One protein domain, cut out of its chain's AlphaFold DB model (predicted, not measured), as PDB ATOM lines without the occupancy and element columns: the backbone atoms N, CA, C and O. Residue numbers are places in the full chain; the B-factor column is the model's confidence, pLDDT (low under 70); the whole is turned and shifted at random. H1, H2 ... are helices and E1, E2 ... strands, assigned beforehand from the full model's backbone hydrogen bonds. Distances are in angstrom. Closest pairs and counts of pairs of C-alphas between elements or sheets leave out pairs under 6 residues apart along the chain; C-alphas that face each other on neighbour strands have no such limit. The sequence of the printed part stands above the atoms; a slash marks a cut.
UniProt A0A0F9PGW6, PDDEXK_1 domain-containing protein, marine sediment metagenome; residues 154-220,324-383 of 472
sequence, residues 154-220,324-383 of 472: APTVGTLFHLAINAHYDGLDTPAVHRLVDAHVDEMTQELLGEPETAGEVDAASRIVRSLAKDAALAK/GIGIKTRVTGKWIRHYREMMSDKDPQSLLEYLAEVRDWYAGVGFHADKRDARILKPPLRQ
ATOM      1  N   ALA A 154     227.217 255.196 235.454       68.50
ATOM      2  CA  ALA A 154     225.774 255.434 235.525       68.50
ATOM      3  C   ALA A 154     225.272 255.560 236.978       68.50
ATOM      4  O   ALA A 154     224.647 256.579 237.266       68.50
ATOM      5  N   PRO A 155     225.592 254.617 237.889       76.56
ATOM      6  CA  PRO A 155     225.353 254.791 239.322       76.56
ATOM      7  C   PRO A 155     225.886 256.107 239.886       76.56
ATOM      8  O   PRO A 155     225.130 256.814 240.535       76.56
ATOM      9  N   THR A 156     227.125 256.490 239.561       82.31
ATOM     10  CA  THR A 156     227.726 257.738 240.063       82.31
ATOM     11  C   THR A 156     226.920 258.978 239.680       82.31
ATOM     12  O   THR A 156     226.619 259.800 240.540       82.31
ATOM     13  N   VAL A 157     226.499 259.102 238.413       84.25
ATOM     14  CA  VAL A 157     225.622 260.215 238.001       84.25
ATOM     15  C   VAL A 157     224.291 260.186 238.748       84.25
ATOM     16  O   VAL A 157     223.795 261.242 239.118       84.25
ATOM     17  N   GLY A 158     223.712 259.002 238.964       88.50
ATOM     18  CA  GLY A 158     222.475 258.852 239.732       88.50
ATOM     19  C   GLY A 158     222.613 259.359 241.167       88.50
ATOM     20  O   GLY A 158     221.804 260.177 241.587       88.50
ATOM     21  N   THR A 159     223.669 258.941 241.870       90.31
ATOM     22  CA  THR A 159     223.964 259.368 243.245       90.31
ATOM     23  C   THR A 159     224.151 260.879 243.345       90.31
ATOM     24  O   THR A 159     223.500 261.530 244.156       90.31
ATOM     25  N   LEU A 160     224.991 261.461 242.483       93.31
ATOM     26  CA  LEU A 160     225.246 262.904 242.495       93.31
ATOM     27  C   LEU A 160     223.991 263.704 242.114       93.31
ATOM     28  O   LEU A 160     223.777 264.800 242.626       93.31
ATOM     29  N   PHE A 161     223.140 263.154 241.241       94.69
ATOM     30  CA  PHE A 161     221.860 263.765 240.890       94.69
ATOM     31  C   PHE A 161     220.895 263.751 242.082       94.69
ATOM     32  O   PHE A 161     220.288 264.781 242.350       94.69
ATOM     33  N   HIS A 162     220.773 262.628 242.804       94.25
ATOM     34  CA  HIS A 162     219.957 262.524 244.024       94.25
ATOM     35  C   HIS A 162     220.402 263.533 245.083       94.25
ATOM     36  O   HIS A 162     219.573 264.282 245.593       94.25
ATOM     37  N   LEU A 163     221.711 263.627 245.337       94.62
ATOM     38  CA  LEU A 163     222.282 264.617 246.252       94.62
ATOM     39  C   LEU A 163     221.884 266.048 245.852       94.62
ATOM     40  O   LEU A 163     221.385 266.813 246.677       94.62
ATOM     41  N   ALA A 164     222.053 266.393 244.574       95.19
ATOM     42  CA  ALA A 164     221.769 267.731 244.069       95.19
ATOM     43  C   ALA A 164     220.272 268.085 244.095       95.19
ATOM     44  O   ALA A 164     219.904 269.171 244.545       95.19
ATOM     45  N   ILE A 165     219.392 267.187 243.629       95.12
ATOM     46  CA  ILE A 165     217.948 267.462 243.594       95.12
ATOM     47  C   ILE A 165     217.357 267.525 245.001       95.12
ATOM     48  O   ILE A 165     216.495 268.362 245.269       95.12
ATOM     49  N   ASN A 166     217.860 266.698 245.920       94.44
ATOM     50  CA  ASN A 166     217.455 266.779 247.309       94.44
ATOM     51  C   ASN A 166     217.867 268.133 247.896       94.44
ATOM     52  O   ASN A 166     217.002 268.845 248.392       94.44
ATOM     53  N   ALA A 167     219.115 268.561 247.731       94.25
ATOM     54  CA  ALA A 167     219.552 269.862 248.226       94.25
ATOM     55  C   ALA A 167     218.698 271.035 247.694       94.25
ATOM     56  O   ALA A 167     218.315 271.915 248.465       94.25
ATOM     57  N   HIS A 168     218.310 271.018 246.413       93.81
ATOM     58  CA  HIS A 168     217.372 272.010 245.873       93.81
ATOM     59  C   HIS A 168     216.019 272.008 246.591       93.81
ATOM     60  O   HIS A 168     215.493 273.067 246.923       93.81
ATOM     61  N   TYR A 169     215.456 270.829 246.852       93.12
ATOM     62  CA  TYR A 169     214.173 270.707 247.548       93.12
ATOM     63  C   TYR A 169     214.267 271.119 249.021       93.12
ATOM     64  O   TYR A 169     213.302 271.659 249.551       93.12
ATOM     65  N   ASP A 170     215.430 270.977 249.656       91.81
ATOM     66  CA  ASP A 170     215.678 271.508 251.004       91.81
ATOM     67  C   ASP A 170     215.885 273.039 251.022       91.81
ATOM     68  O   ASP A 170     216.145 273.623 252.073       91.81
ATOM     69  N   GLY A 171     215.734 273.707 249.874       92.44
ATOM     70  CA  GLY A 171     215.758 275.163 249.751       92.44
ATOM     71  C   GLY A 171     217.148 275.756 249.533       92.44
ATOM     72  O   GLY A 171     217.304 276.974 249.639       92.44
ATOM     73  N   LEU A 172     218.160 274.935 249.231       94.44
ATOM     74  CA  LEU A 172     219.490 275.439 248.905       94.44
ATOM     75  C   LEU A 172     219.476 276.113 247.527       94.44
ATOM     76  O   LEU A 172     218.896 275.610 246.559       94.44
ATOM     77  N   ASP A 173     220.169 277.248 247.432       92.88
ATOM     78  CA  ASP A 173     220.411 277.913 246.157       92.88
ATOM     79  C   ASP A 173     221.403 277.122 245.285       92.88
ATOM     80  O   ASP A 173     222.165 276.276 245.763       92.88
ATOM     81  N   THR A 174     221.403 277.386 243.977       87.94
ATOM     82  CA  THR A 174     222.269 276.675 243.024       87.94
ATOM     83  C   THR A 174     223.755 276.709 243.417       87.94
ATOM     84  O   THR A 174     224.383 275.646 243.406       87.94
ATOM     85  N   PRO A 175     224.344 277.851 243.834       89.56
ATOM     86  CA  PRO A 175     225.723 277.870 244.321       89.56
ATOM     87  C   PRO A 175     225.981 276.953 245.528       89.56
ATOM     88  O   PRO A 175     227.039 276.324 245.592       89.56
ATOM     89  N   ALA A 176     225.059 276.868 246.492       92.94
ATOM     90  CA  ALA A 176     225.187 275.978 247.644       92.94
ATOM     91  C   ALA A 176     225.074 274.502 247.249       92.94
ATOM     92  O   ALA A 176     225.899 273.701 247.690       92.94
ATOM     93  N   VAL A 177     224.134 274.154 246.364       91.56
ATOM     94  CA  VAL A 177     224.020 272.796 245.806       91.56
ATOM     95  C   VAL A 177     225.309 272.388 245.093       91.56
ATOM     96  O   VAL A 177     225.795 271.271 245.266       91.56
ATOM     97  N   HIS A 178     225.913 273.298 244.323       89.75
ATOM     98  CA  HIS A 178     227.161 273.012 243.615       89.75
ATOM     99  C   HIS A 178     228.304 272.685 244.563       89.75
ATOM    100  O   HIS A 178     228.981 271.685 244.336       89.75
ATOM    101  N   ARG A 179     228.476 273.488 245.622       90.69
ATOM    102  CA  ARG A 179     229.499 273.257 246.651       90.69
ATOM    103  C   ARG A 179     229.299 271.926 247.369       90.69
ATOM    104  O   ARG A 179     230.280 271.239 247.623       90.69
ATOM    105  N   LEU A 180     228.052 271.551 247.664       93.38
ATOM    106  CA  LEU A 180     227.731 270.266 248.289       93.38
ATOM    107  C   LEU A 180     228.153 269.086 247.402       93.38
ATOM    108  O   LEU A 180     228.794 268.149 247.870       93.38
ATOM    109  N   VAL A 181     227.818 269.144 246.112       90.75
ATOM    110  CA  VAL A 181     228.195 268.093 245.158       90.75
ATOM    111  C   VAL A 181     229.713 268.031 244.967       90.75
ATOM    112  O   VAL A 181     230.253 266.933 244.884       90.75
ATOM    113  N   ASP A 182     230.403 269.174 244.908       88.62
ATOM    114  CA  ASP A 182     231.868 269.205 244.785       88.62
ATOM    115  C   ASP A 182     232.554 268.609 246.018       88.62
ATOM    116  O   ASP A 182     233.443 267.778 245.866       88.62
ATOM    117  N   ALA A 183     232.078 268.934 247.225       89.38
ATOM    118  CA  ALA A 183     232.590 268.331 248.454       89.38
ATOM    119  C   ALA A 183     232.453 266.797 248.438       89.38
ATOM    120  O   ALA A 183     233.401 266.087 248.760       89.38
ATOM    121  N   HIS A 184     231.313 266.270 247.979       90.44
ATOM    122  CA  HIS A 184     231.120 264.821 247.861       90.44
ATOM    123  C   HIS A 184     232.023 264.185 246.788       90.44
ATOM    124  O   HIS A 184     232.514 263.069 246.947       90.44
ATOM    125  N   VAL A 185     232.279 264.893 245.685       87.44
ATOM    126  CA  VAL A 185     233.228 264.455 244.649       87.44
ATOM    127  C   VAL A 185     234.656 264.403 245.184       87.44
ATOM    128  O   VAL A 185     235.394 263.482 244.823       87.44
ATOM    129  N   ASP A 186     235.045 265.350 246.034       85.25
ATOM    130  CA  ASP A 186     236.363 265.366 246.669       85.25
ATOM    131  C   ASP A 186     236.541 264.157 247.599       85.25
ATOM    132  O   ASP A 186     237.564 263.476 247.523       85.25
ATOM    133  N   GLU A 187     235.524 263.807 248.390       86.06
ATOM    134  CA  GLU A 187     235.526 262.598 249.230       86.06
ATOM    135  C   GLU A 187     235.649 261.316 248.396       86.06
ATOM    136  O   GLU A 187     236.523 260.484 248.645       86.06
ATOM    137  N   MET A 188     234.826 261.178 247.348       83.75
ATOM    138  CA  MET A 188     234.910 260.045 246.419       83.75
ATOM    139  C   MET A 188     236.279 259.973 245.733       83.75
ATOM    140  O   MET A 188     236.801 258.887 245.485       83.75
ATOM    141  N   THR A 189     236.870 261.124 245.406       82.19
ATOM    142  CA  THR A 189     238.205 261.213 244.807       82.19
ATOM    143  C   THR A 189     239.270 260.721 245.778       82.19
ATOM    144  O   THR A 189     240.130 259.945 245.371       82.19
ATOM    145  N   GLN A 190     239.201 261.109 247.053       81.06
ATOM    146  CA  GLN A 190     240.120 260.624 248.083       81.06
ATOM    147  C   GLN A 190     240.008 259.105 248.276       81.06
ATOM    148  O   GLN A 190     241.035 258.427 248.301       81.06
ATOM    149  N   GLU A 191     238.787 258.554 248.320       77.12
ATOM    150  CA  GLU A 191     238.577 257.099 248.415       77.12
ATOM    151  C   GLU A 191     239.147 256.361 247.191       77.12
ATOM    152  O   GLU A 191     239.785 255.318 247.327       77.12
ATOM    153  N   LEU A 192     238.942 256.908 245.990       72.50
ATOM    154  CA  LEU A 192     239.398 256.303 244.737       72.50
ATOM    155  C   LEU A 192     240.908 256.396 244.519       72.50
ATOM    156  O   LEU A 192     241.468 255.539 243.834       72.50
ATOM    157  N   LEU A 193     241.548 257.455 245.015       71.94
ATOM    158  CA  LEU A 193     242.985 257.646 244.859       71.94
ATOM    159  C   LEU A 193     243.780 256.741 245.803       71.94
ATOM    160  O   LEU A 193     244.823 256.253 245.375       71.94
ATOM    161  N   GLY A 194     243.286 256.468 247.019       67.00
ATOM    162  CA  GLY A 194     243.981 255.625 248.001       67.00
ATOM    163  C   GLY A 194     245.463 255.997 248.191       67.00
ATOM    164  O   GLY A 194     245.873 257.129 247.927       67.00
ATOM    165  N   GLU A 195     246.279 255.030 248.623       56.12
ATOM    166  CA  GLU A 195     247.745 255.084 248.495       56.12
ATOM    167  C   GLU A 195     248.157 254.212 247.293       56.12
ATOM    168  O   GLU A 195     248.239 252.992 247.431       56.12
ATOM    169  N   PRO A 196     248.349 254.776 246.087       61.62
ATOM    170  CA  PRO A 196     248.706 253.981 244.916       61.62
ATOM    171  C   PRO A 196     250.139 253.447 245.054       61.62
ATOM    172  O   PRO A 196     251.074 254.218 245.273       61.62
ATOM    173  N   GLU A 197     250.330 252.137 244.882       54.53
ATOM    174  CA  GLU A 197     251.639 251.482 245.029       54.53
ATOM    175  C   GLU A 197     252.453 251.517 243.722       54.53
ATOM    176  O   GLU A 197     253.678 251.373 243.731       54.53
ATOM    177  N   THR A 198     251.796 251.735 242.576       60.72
ATOM    178  CA  THR A 198     252.435 251.710 241.251       60.72
ATOM    179  C   THR A 198     252.057 252.898 240.355       60.72
ATOM    180  O   THR A 198     250.956 253.442 240.401       60.72
ATOM    181  N   ALA A 199     252.953 253.269 239.432       58.94
ATOM    182  CA  ALA A 199     252.694 254.334 238.453       58.94
ATOM    183  C   ALA A 199     251.496 254.035 237.521       58.94
ATOM    184  O   ALA A 199     250.799 254.950 237.082       58.94
ATOM    185  N   GLY A 200     251.223 252.755 237.234       59.34
ATOM    186  CA  GLY A 200     250.070 252.345 236.424       59.34
ATOM    187  C   GLY A 200     248.727 252.562 237.130       59.34
ATOM    188  O   GLY A 200     247.731 252.888 236.476       59.34
ATOM    189  N   GLU A 201     248.700 252.435 238.459       64.44
ATOM    190  CA  GLU A 201     247.525 252.726 239.288       64.44
ATOM    191  C   GLU A 201     247.233 254.225 239.331       64.44
ATOM    192  O   GLU A 201     246.077 254.616 239.173       64.44
ATOM    193  N   VAL A 202     248.268 255.070 239.402       65.81
ATOM    194  CA  VAL A 202     248.129 256.537 239.343       65.81
ATOM    195  C   VAL A 202     247.444 256.988 238.044       65.81
ATOM    196  O   VAL A 202     246.512 257.800 238.068       65.81
ATOM    197  N   ASP A 203     247.837 256.426 236.899       66.56
ATOM    198  CA  ASP A 203     247.237 256.741 235.592       66.56
ATOM    199  C   ASP A 203     245.796 256.226 235.446       66.56
ATOM    200  O   ASP A 203     244.953 256.832 234.765       66.56
ATOM    201  N   ALA A 204     245.486 255.074 236.044       68.81
ATOM    202  CA  ALA A 204     244.127 254.550 236.093       68.81
ATOM    203  C   ALA A 204     243.231 255.433 236.972       68.81
ATOM    204  O   ALA A 204     242.179 255.881 236.504       68.81
ATOM    205  N   ALA A 205     243.685 255.764 238.180       69.44
ATOM    206  CA  ALA A 205     242.952 256.583 239.133       69.44
ATOM    207  C   ALA A 205     242.715 258.003 238.590       69.44
ATOM    208  O   ALA A 205     241.577 258.470 238.546       69.44
ATOM    209  N   SER A 206     243.727 258.629 237.984       71.06
ATOM    210  CA  SER A 206     243.597 259.943 237.328       71.06
ATOM    211  C   SER A 206     242.549 259.963 236.201       71.06
ATOM    212  O   SER A 206     241.880 260.970 235.956       71.06
ATOM    213  N   ARG A 207     242.371 258.854 235.466       72.75
ATOM    214  CA  ARG A 207     241.304 258.735 234.451       72.75
ATOM    215  C   ARG A 207     239.915 258.608 235.076       72.75
ATOM    216  O   ARG A 207     238.950 259.102 234.483       72.75
ATOM    217  N   ILE A 208     239.812 257.958 236.232       74.81
ATOM    218  CA  ILE A 208     238.560 257.826 236.980       74.81
ATOM    219  C   ILE A 208     238.159 259.183 237.565       74.81
ATOM    220  O   ILE A 208     237.042 259.620 237.303       74.81
ATOM    221  N   VAL A 209     239.075 259.901 238.220       78.88
ATOM    222  CA  VAL A 209     238.823 261.237 238.799       78.88
ATOM    223  C   VAL A 209     238.318 262.224 237.743       78.88
ATOM    224  O   VAL A 209     237.280 262.863 237.912       78.88
ATOM    225  N   ARG A 210     238.951 262.264 236.563       75.69
ATOM    226  CA  ARG A 210     238.448 263.070 235.436       75.69
ATOM    227  C   ARG A 210     237.060 262.665 234.951       75.69
ATOM    228  O   ARG A 210     236.335 263.485 234.392       75.69
ATOM    229  N   SER A 211     236.706 261.389 235.066       78.31
ATOM    230  CA  SER A 211     235.368 260.915 234.703       78.31
ATOM    231  C   SER A 211     234.337 261.318 235.757       78.31
ATOM    232  O   SER A 211     233.230 261.697 235.383       78.31
ATOM    233  N   LEU A 212     234.724 261.315 237.033       81.94
ATOM    234  CA  LEU A 212     233.893 261.723 238.158       81.94
ATOM    235  C   LEU A 212     233.513 263.208 238.082       81.94
ATOM    236  O   LEU A 212     232.328 263.521 238.120       81.94
ATOM    237  N   ALA A 213     234.473 264.109 237.848       80.69
ATOM    238  CA  ALA A 213     234.188 265.542 237.690       80.69
ATOM    239  C   ALA A 213     233.173 265.822 236.558       80.69
ATOM    240  O   ALA A 213     232.286 266.668 236.677       80.69
ATOM    241  N   LYS A 214     233.252 265.057 235.460       77.50
ATOM    242  CA  LYS A 214     232.294 265.140 234.341       77.50
ATOM    243  C   LYS A 214     230.901 264.682 234.746       77.50
ATOM    244  O   LYS A 214     229.909 265.292 234.355       77.50
ATOM    245  N   ASP A 215     230.834 263.574 235.468       84.56
ATOM    246  CA  ASP A 215     229.580 263.011 235.944       84.56
ATOM    247  C   ASP A 215     228.915 263.927 236.981       84.56
ATOM    248  O   ASP A 215     227.697 264.083 236.941       84.56
ATOM    249  N   ALA A 216     229.707 264.616 237.806       87.06
ATOM    250  CA  ALA A 216     229.244 265.632 238.744       87.06
ATOM    251  C   ALA A 216     228.647 266.853 238.048       87.06
ATOM    252  O   ALA A 216     227.516 267.237 238.340       87.06
ATOM    253  N   ALA A 217     229.358 267.432 237.078       83.00
ATOM    254  CA  ALA A 217     228.846 268.578 236.335       83.00
ATOM    255  C   ALA A 217     227.545 268.247 235.586       83.00
ATOM    256  O   ALA A 217     226.599 269.035 235.580       83.00
ATOM    257  N   LEU A 218     227.469 267.047 235.002       85.38
ATOM    258  CA  LEU A 218     226.247 266.567 234.371       85.38
ATOM    259  C   LEU A 218     225.105 266.388 235.384       85.38
ATOM    260  O   LEU A 218     223.981 266.793 235.100       85.38
ATOM    261  N   ALA A 219     225.378 265.796 236.548       90.50
ATOM    262  CA  ALA A 219     224.386 265.598 237.599       90.50
ATOM    263  C   ALA A 219     223.811 266.924 238.123       90.50
ATOM    264  O   ALA A 219     222.591 267.036 238.246       90.50
ATOM    265  N   LYS A 220     224.662 267.938 238.340       89.00
ATOM    266  CA  LYS A 220     224.254 269.297 238.743       89.00
ATOM    267  C   LYS A 220     223.249 269.895 237.761       89.00
ATOM    268  O   LYS A 220     222.145 270.255 238.150       89.00
ATOM    269  N   GLY A 324     222.346 261.879 225.630       65.38
ATOM    270  CA  GLY A 324     223.256 261.172 224.724       65.38
ATOM    271  C   GLY A 324     224.149 262.119 223.915       65.38
ATOM    272  O   GLY A 324     224.524 261.789 222.789       65.38
ATOM    273  N   ILE A 325     224.432 263.314 224.439       57.62
ATOM    274  CA  ILE A 325     225.249 264.326 223.774       57.62
ATOM    275  C   ILE A 325     226.700 263.853 223.840       57.62
ATOM    276  O   ILE A 325     227.399 264.000 224.840       57.62
ATOM    277  N   GLY A 326     227.161 263.241 222.753       50.50
ATOM    278  CA  GLY A 326     228.565 263.363 222.404       50.50
ATOM    279  C   GLY A 326     228.734 264.756 221.827       50.50
ATOM    280  O   GLY A 326     228.164 264.997 220.764       50.50
ATOM    281  N   ILE A 327     229.461 265.640 222.517       42.53
ATOM    282  CA  ILE A 327     229.741 266.989 222.016       42.53
ATOM    283  C   ILE A 327     230.324 266.833 220.616       42.53
ATOM    284  O   ILE A 327     231.376 266.219 220.410       42.53
ATOM    285  N   LYS A 328     229.562 267.301 219.637       40.97
ATOM    286  CA  LYS A 328     229.959 267.346 218.241       40.97
ATOM    287  C   LYS A 328     230.199 268.813 217.924       40.97
ATOM    288  O   LYS A 328     229.406 269.435 217.225       40.97
ATOM    289  N   THR A 329     231.284 269.364 218.447       39.47
ATOM    290  CA  THR A 329     231.705 270.721 218.105       39.47
ATOM    291  C   THR A 329     232.133 270.734 216.644       39.47
ATOM    292  O   THR A 329     232.975 269.945 216.201       39.47
ATOM    293  N   ARG A 330     231.519 271.621 215.862       39.50
ATOM    294  CA  ARG A 330     231.900 271.857 214.472       39.50
ATOM    295  C   ARG A 330     233.033 272.876 214.453       39.50
ATOM    296  O   ARG A 330     232.816 274.040 214.143       39.50
ATOM    297  N   VAL A 331     234.249 272.438 214.756       42.91
ATOM    298  CA  VAL A 331     235.438 273.228 214.422       42.91
ATOM    299  C   VAL A 331     235.685 273.032 212.921       42.91
ATOM    300  O   VAL A 331     235.758 271.901 212.441       42.91
ATOM    301  N   THR A 332     235.692 274.130 212.153       40.59
ATOM    302  CA  THR A 332     236.056 274.168 210.715       40.59
ATOM    303  C   THR A 332     235.303 273.204 209.784       40.59
ATOM    304  O   THR A 332     235.831 272.727 208.781       40.59
ATOM    305  N   GLY A 333     234.031 272.910 210.066       38.78
ATOM    306  CA  GLY A 333     233.206 272.091 209.171       38.78
ATOM    307  C   GLY A 333     233.454 270.580 209.248       38.78
ATOM    308  O   GLY A 333     232.721 269.832 208.600       38.78
ATOM    309  N   LYS A 334     234.408 270.119 210.069       35.72
ATOM    310  CA  LYS A 334     234.634 268.697 210.356       35.72
ATOM    311  C   LYS A 334     234.021 268.310 211.699       35.72
ATOM    312  O   LYS A 334     234.101 269.040 212.682       35.72
ATOM    313  N   TRP A 335     233.406 267.132 211.733       48.38
ATOM    314  CA  TRP A 335     232.907 266.527 212.965       48.38
ATOM    315  C   TRP A 335     234.088 265.976 213.754       48.38
ATOM    316  O   TRP A 335     234.543 264.863 213.485       48.38
ATOM    317  N   ILE A 336     234.599 266.742 214.709       45.34
ATOM    318  CA  ILE A 336     235.676 266.259 215.562       45.34
ATOM    319  C   ILE A 336     235.066 265.634 216.816       45.34
ATOM    320  O   ILE A 336     234.238 266.223 217.504       45.34
ATOM    321  N   ARG A 337     235.459 264.392 217.106       43.94
ATOM    322  CA  ARG A 337     235.040 263.641 218.297       43.94
ATOM    323  C   ARG A 337     235.889 264.086 219.502       43.94
ATOM    324  O   ARG A 337     236.559 263.263 220.115       43.94
ATOM    325  N   HIS A 338     235.903 265.378 219.838       45.41
ATOM    326  CA  HIS A 338     236.765 265.956 220.889       45.41
ATOM    327  C   HIS A 338     236.164 265.878 222.305       45.41
ATOM    328  O   HIS A 338     236.304 266.780 223.122       45.41
ATOM    329  N   TYR A 339     235.565 264.739 222.665       47.19
ATOM    330  CA  TYR A 339     235.091 264.503 224.040       47.19
ATOM    331  C   TYR A 339     236.238 264.456 225.076       47.19
ATOM    332  O   TYR A 339     236.027 264.645 226.275       47.19
ATOM    333  N   ARG A 340     237.464 264.159 224.619       41.75
ATOM    334  CA  ARG A 340     238.668 264.094 225.463       41.75
ATOM    335  C   ARG A 340     239.410 265.424 225.600       41.75
ATOM    336  O   ARG A 340     240.102 265.574 226.595       41.75
ATOM    337  N   GLU A 341     239.267 266.346 224.650       41.09
ATOM    338  CA  GLU A 341     240.136 267.532 224.553       41.09
ATOM    339  C   GLU A 341     239.476 268.809 225.085       41.09
ATOM    340  O   GLU A 341     240.140 269.568 225.785       41.09
ATOM    341  N   MET A 342     238.163 268.992 224.886       43.31
ATOM    342  CA  MET A 342     237.427 270.126 225.477       43.31
ATOM    343  C   MET A 342     237.377 270.072 227.005       43.31
ATOM    344  O   MET A 342     237.407 271.085 227.677       43.31
ATOM    345  N   MET A 343     237.339 268.867 227.567       45.12
ATOM    346  CA  MET A 343     237.388 268.661 229.016       45.12
ATOM    347  C   MET A 343     238.782 268.185 229.434       45.12
ATOM    348  O   MET A 343     238.897 267.278 230.262       45.12
ATOM    349  N   SER A 344     239.830 268.692 228.771       45.31
ATOM    350  CA  SER A 344     241.155 268.705 229.385       45.31
ATOM    351  C   SER A 344     241.104 269.690 230.552       45.31
ATOM    352  O   SER A 344     240.382 270.681 230.488       45.31
ATOM    353  N   ASP A 345     241.807 269.370 231.633       48.16
ATOM    354  CA  ASP A 345     241.630 269.887 233.000       48.16
ATOM    355  C   ASP A 345     241.883 271.407 233.197       48.16
ATOM    356  O   ASP A 345     242.236 271.835 234.292       48.16
ATOM    357  N   LYS A 346     241.785 272.242 232.153       47.47
ATOM    358  CA  LYS A 346     242.286 273.623 232.151       47.47
ATOM    359  C   LYS A 346     241.327 274.699 231.645       47.47
ATOM    360  O   LYS A 346     241.686 275.865 231.771       47.47
ATOM    361  N   ASP A 347     240.153 274.364 231.109       58.22
ATOM    362  CA  ASP A 347     239.249 275.384 230.560       58.22
ATOM    363  C   ASP A 347     237.826 275.339 231.156       58.22
ATOM    364  O   ASP A 347     236.975 274.574 230.692       58.22
ATOM    365  N   PRO A 348     237.535 276.175 232.174       61.62
ATOM    366  CA  PRO A 348     236.188 276.371 232.715       61.62
ATOM    367  C   PRO A 348     235.145 276.749 231.653       61.62
ATOM    368  O   PRO A 348     233.970 276.407 231.804       61.62
ATOM    369  N   GLN A 349     235.558 277.411 230.566       65.88
ATOM    370  CA  GLN A 349     234.663 277.832 229.491       65.88
ATOM    371  C   GLN A 349     234.077 276.625 228.746       65.88
ATOM    372  O   GLN A 349     232.868 276.563 228.522       65.88
ATOM    373  N   SER A 350     234.898 275.616 228.454       62.25
ATOM    374  CA  SER A 350     234.462 274.380 227.794       62.25
ATOM    375  C   SER A 350     233.421 273.588 228.601       62.25
ATOM    376  O   SER A 350     232.550 272.933 228.021       62.25
ATOM    377  N   LEU A 351     233.470 273.650 229.940       63.09
ATOM    378  CA  LEU A 351     232.429 273.058 230.781       63.09
ATOM    379  C   LEU A 351     231.123 273.858 230.680       63.09
ATOM    380  O   LEU A 351     230.070 273.260 230.483       63.09
ATOM    381  N   LEU A 352     231.181 275.188 230.772       69.62
ATOM    382  CA  LEU A 352     229.999 276.049 230.639       69.62
ATOM    383  C   LEU A 352     229.305 275.871 229.281       69.62
ATOM    384  O   LEU A 352     228.081 275.768 229.226       69.62
ATOM    385  N   GLU A 353     230.075 275.757 228.200       72.00
ATOM    386  CA  GLU A 353     229.558 275.470 226.857       72.00
ATOM    387  C   GLU A 353     228.866 274.105 226.784       72.00
ATOM    388  O   GLU A 353     227.777 273.991 226.219       72.00
ATOM    389  N   TYR A 354     229.447 273.073 227.406       70.19
ATOM    390  CA  TYR A 354     228.805 271.762 227.504       70.19
ATOM    391  C   TYR A 354     227.480 271.826 228.272       70.19
ATOM    392  O   TYR A 354     226.485 271.241 227.844       70.19
ATOM    393  N   LEU A 355     227.451 272.536 229.399       71.19
ATOM    394  CA  LEU A 355     226.244 272.689 230.210       71.19
ATOM    395  C   LEU A 355     225.145 273.462 229.461       71.19
ATOM    396  O   LEU A 355     223.975 273.082 229.539       71.19
ATOM    397  N   ALA A 356     225.515 274.485 228.685       77.81
ATOM    398  CA  ALA A 356     224.599 275.193 227.793       77.81
ATOM    399  C   ALA A 356     224.027 274.261 226.707       77.81
ATOM    400  O   ALA A 356     222.814 274.221 226.518       77.81
ATOM    401  N   GLU A 357     224.858 273.427 226.068       77.69
ATOM    402  CA  GLU A 357     224.394 272.437 225.080       77.69
ATOM    403  C   GLU A 357     223.439 271.402 225.708       77.69
ATOM    404  O   GLU A 357     222.439 271.012 225.101       77.69
ATOM    405  N   VAL A 358     223.696 270.972 226.949       78.12
ATOM    406  CA  VAL A 358     222.781 270.090 227.693       78.12
ATOM    407  C   VAL A 358     221.425 270.766 227.913       78.12
ATOM    408  O   VAL A 358     220.392 270.136 227.671       78.12
ATOM    409  N   ARG A 359     221.405 272.039 228.326       82.00
ATOM    410  CA  ARG A 359     220.165 272.818 228.486       82.00
ATOM    411  C   ARG A 359     219.412 272.946 227.161       82.00
ATOM    412  O   ARG A 359     218.219 272.641 227.114       82.00
ATOM    413  N   ASP A 360     220.113 273.260 226.075       81.88
ATOM    414  CA  ASP A 360     219.535 273.328 224.729       81.88
ATOM    415  C   ASP A 360     218.949 271.987 224.276       81.88
ATOM    416  O   ASP A 360     217.911 271.950 223.615       81.88
ATOM    417  N   TRP A 361     219.569 270.866 224.648       82.25
ATOM    418  CA  TRP A 361     219.061 269.529 224.342       82.25
ATOM    419  C   TRP A 361     217.745 269.222 225.060       82.25
ATOM    420  O   TRP A 361     216.797 268.729 224.429       82.25
ATOM    421  N   TYR A 362     217.659 269.540 226.355       81.56
ATOM    422  CA  TYR A 362     216.436 269.375 227.143       81.56
ATOM    423  C   TYR A 362     215.317 270.309 226.661       81.56
ATOM    424  O   TYR A 362     214.181 269.858 226.492       81.56
ATOM    425  N   ALA A 363     215.638 271.564 226.337       81.81
ATOM    426  CA  ALA A 363     214.686 272.531 225.788       81.81
ATOM    427  C   ALA A 363     214.276 272.197 224.343       81.81
ATOM    428  O   ALA A 363     213.110 272.320 223.969       81.81
ATOM    429  N   GLY A 364     215.203 271.664 223.546       76.31
ATOM    430  CA  GLY A 364     214.991 271.325 222.137       76.31
ATOM    431  C   GLY A 364     215.171 272.437 221.176       76.31
ATOM    432  O   GLY A 364     214.476 272.483 220.165       76.31
ATOM    433  N   VAL A 365     216.039 273.347 221.543       78.38
ATOM    434  CA  VAL A 365     216.301 274.544 220.781       78.38
ATOM    435  C   VAL A 365     217.616 274.367 220.031       78.38
ATOM    436  O   VAL A 365     218.326 273.363 220.182       78.38
ATOM    437  N   GLY A 366     217.905 275.316 219.144       77.19
ATOM    438  CA  GLY A 366     219.133 275.321 218.358       77.19
ATOM    439  C   GLY A 366     219.334 274.028 217.564       77.19
ATOM    440  O   GLY A 366     218.437 273.543 216.877       77.19
ATOM    441  N   PHE A 367     220.520 273.434 217.687       68.50
ATOM    442  CA  PHE A 367     220.922 272.236 216.940       68.50
ATOM    443  C   PHE A 367     220.112 270.967 217.282       68.50
ATOM    444  O   PHE A 367     220.199 269.946 216.587       68.50
ATOM    445  N   HIS A 368     219.330 271.009 218.360       71.69
ATOM    446  CA  HIS A 368     218.487 269.906 218.803       71.69
ATOM    447  C   HIS A 368     217.023 270.044 218.363       71.69
ATOM    448  O   HIS A 368     216.267 269.093 218.572       71.69
ATOM    449  N   ALA A 369     216.647 271.153 217.712       68.62
ATOM    450  CA  ALA A 369     215.295 271.400 217.206       68.62
ATOM    451  C   ALA A 369     214.910 270.458 216.047       68.62
ATOM    452  O   ALA A 369     213.844 269.852 216.085       68.62
ATOM    453  N   ASP A 370     215.816 270.227 215.088       55.66
ATOM    454  CA  ASP A 370     215.518 269.430 213.879       55.66
ATOM    455  C   ASP A 370     215.733 267.918 214.077       55.66
ATOM    456  O   ASP A 370     215.121 267.074 213.431       55.66
ATOM    457  N   LYS A 371     216.588 267.518 215.031       54.34
ATOM    458  CA  LYS A 371     216.786 266.092 215.395       54.34
ATOM    459  C   LYS A 371     215.627 265.502 216.190       54.34
ATOM    460  O   LYS A 371     215.653 264.336 216.595       54.34
ATOM    461  N   ARG A 372     214.644 266.342 216.462       52.22
ATOM    462  CA  ARG A 372     213.506 266.073 217.309       52.22
ATOM    463  C   ARG A 372     212.344 265.464 216.490       52.22
ATOM    464  O   ARG A 372     211.510 264.774 217.074       52.22
ATOM    465  N   ASP A 373     212.400 265.496 215.155       42.62
ATOM    466  CA  ASP A 373     211.333 265.106 214.204       42.62
ATOM    467  C   ASP A 373     210.849 263.631 214.177       42.62
ATOM    468  O   ASP A 373     209.969 263.272 213.403       42.62
ATOM    469  N   ALA A 374     211.334 262.745 215.054       44.59
ATOM    470  CA  ALA A 374     210.710 261.421 215.270       44.59
ATOM    471  C   ALA A 374     210.635 260.990 216.747       44.59
ATOM    472  O   ALA A 374     210.075 259.943 217.074       44.59
ATOM    473  N   ARG A 375     211.202 261.785 217.665       41.78
ATOM    474  CA  ARG A 375     211.244 261.499 219.114       41.78
ATOM    475  C   ARG A 375     210.468 262.529 219.950       41.78
ATOM    476  O   ARG A 375     210.277 262.292 221.138       41.78
ATOM    477  N   ILE A 376     209.972 263.612 219.333       42.72
ATOM    478  CA  ILE A 376     209.221 264.727 219.955       42.72
ATOM    479  C   ILE A 376     207.992 264.304 220.776       42.72
ATOM    480  O   ILE A 376     207.608 265.036 221.679       42.72
ATOM    481  N   LEU A 377     207.393 263.126 220.589       48.34
ATOM    482  CA  LEU A 377     206.294 262.700 221.478       48.34
ATOM    483  C   LEU A 377     206.754 262.302 222.897       48.34
ATOM    484  O   LEU A 377     205.939 261.872 223.719       48.34
ATOM    485  N   LYS A 378     208.055 262.381 223.209       58.78
ATOM    486  CA  LYS A 378     208.611 261.851 224.456       58.78
ATOM    487  C   LYS A 378     209.518 262.874 225.142       58.78
ATOM    488  O   LYS A 378     210.695 262.950 224.803       58.78
ATOM    489  N   PRO A 379     208.987 263.666 226.094       65.81
ATOM    490  CA  PRO A 379     209.809 264.620 226.821       65.81
ATOM    491  C   PRO A 379     210.940 263.882 227.567       65.81
ATOM    492  O   PRO A 379     210.678 262.829 228.161       65.81
ATOM    493  N   PRO A 380     212.182 264.408 227.522       75.19
ATOM    494  CA  PRO A 380     213.358 263.805 228.162       75.19
ATOM    495  C   PRO A 380     213.313 263.873 229.695       75.19
ATOM    496  O   PRO A 380     214.104 263.211 230.364       75.19
ATOM    497  N   LEU A 381     212.368 264.635 230.250       83.50
ATOM    498  CA  LEU A 381     211.982 264.574 231.650       83.50
ATOM    499  C   LEU A 381     210.512 264.181 231.751       83.50
ATOM    500  O   LEU A 381     209.670 264.658 230.985       83.50
ATOM    501  N   ARG A 382     210.190 263.328 232.717       83.50
ATOM    502  CA  ARG A 382     208.809 262.986 233.055       83.50
ATOM    503  C   ARG A 382     208.655 262.917 234.561       83.50
ATOM    504  O   ARG A 382     209.457 262.278 235.231       83.50
ATOM    505  N   GLN A 383     207.582 263.508 235.069       86.50
ATOM    506  CA  GLN A 383     207.080 263.218 236.402       86.50
ATOM    507  C   GLN A 383     205.756 262.479 236.247       86.50
ATOM    508  O   GLN A 383     204.823 262.977 235.617       86.50
TER     509      GLN A 383
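This is residues 154 to 220 and 324 to 383 of the 472 residues of the protein "PDDEXK_1 domain-containing protein" of marine sediment metagenome (UniProt A0A0F9PGW6). Helices H1, H2 and H3 form an up-and-down bundle, in which H2 and H3 make a long hairpin and H1 packs on one end of it, at residues 174 to 181 and 212 to 220. H4 lies off to the side of that end of H3, only just touching H3 residues 217 to 218 with its residues 351 to 355, and along the chain it stands between two long stretches with no named element, residues 324 to 347 and 364 to 380. The 127 printed residues hold four named helices and then one short strand, E1; the class is mostly helix. The whole is only just loose, close to compact, with a radius of gyration of the C-alphas of 17.0 A and spans of 52 by 43 by 24 A.

H1, residues 154 to 169, begins at C-alpha 154 (225.774, 255.434, 235.525) and is 22.6 A long. H2 is residues 174 to 193, 28.2 A, and H3 is residues 199 to 220, 32.1 A. H4 is residues 348 to 363, 22.9 A. E1, residues 381 to 383, is 7.0 A long and ends at C-alpha 383 (207.080, 263.218, 236.402).

H1 and H2, a helical hairpin, touch at a shallow tilt of 32 degrees, only just short of steep, and run opposite ways; their closest C-alphas, Ala 164 and Val 177, are 5.8 A apart. H2 and H3, also a hairpin, touch at a shallow tilt of 19 degrees, opposite ways, closest at Leu 193 and Ala 205, 5.8 A between C-alphas. H1 touches H3 at a steep tilt of 40 degrees, the same way; the closest C-alphas, Phe 161 and Ala 219, are 4.5 A apart. H3 and H4 only just touch, with 3 pairs of C-alphas within 8 A, the closest Leu 218 and Leu 355 at 7.4 A. H4 is apart from H1 and H2. E1 pairs with no named strand. Every O i to N i+4 pair is within hydrogen-bond range in H1, H2 and H4, and 17 of 18 in H3.

The farthest C-alphas, Glu 197 and Asp 373, are 52.5 A apart. Residues 221 to 323 are not printed; C-alphas 220 and 324 are 16.2 A apart across the cut. The link from H4 to E1 is long. Mean pLDDT of the printed part is 71.2; 54 residues are under 70, among them 194 to 205, 324 to 352 and 369 to 379.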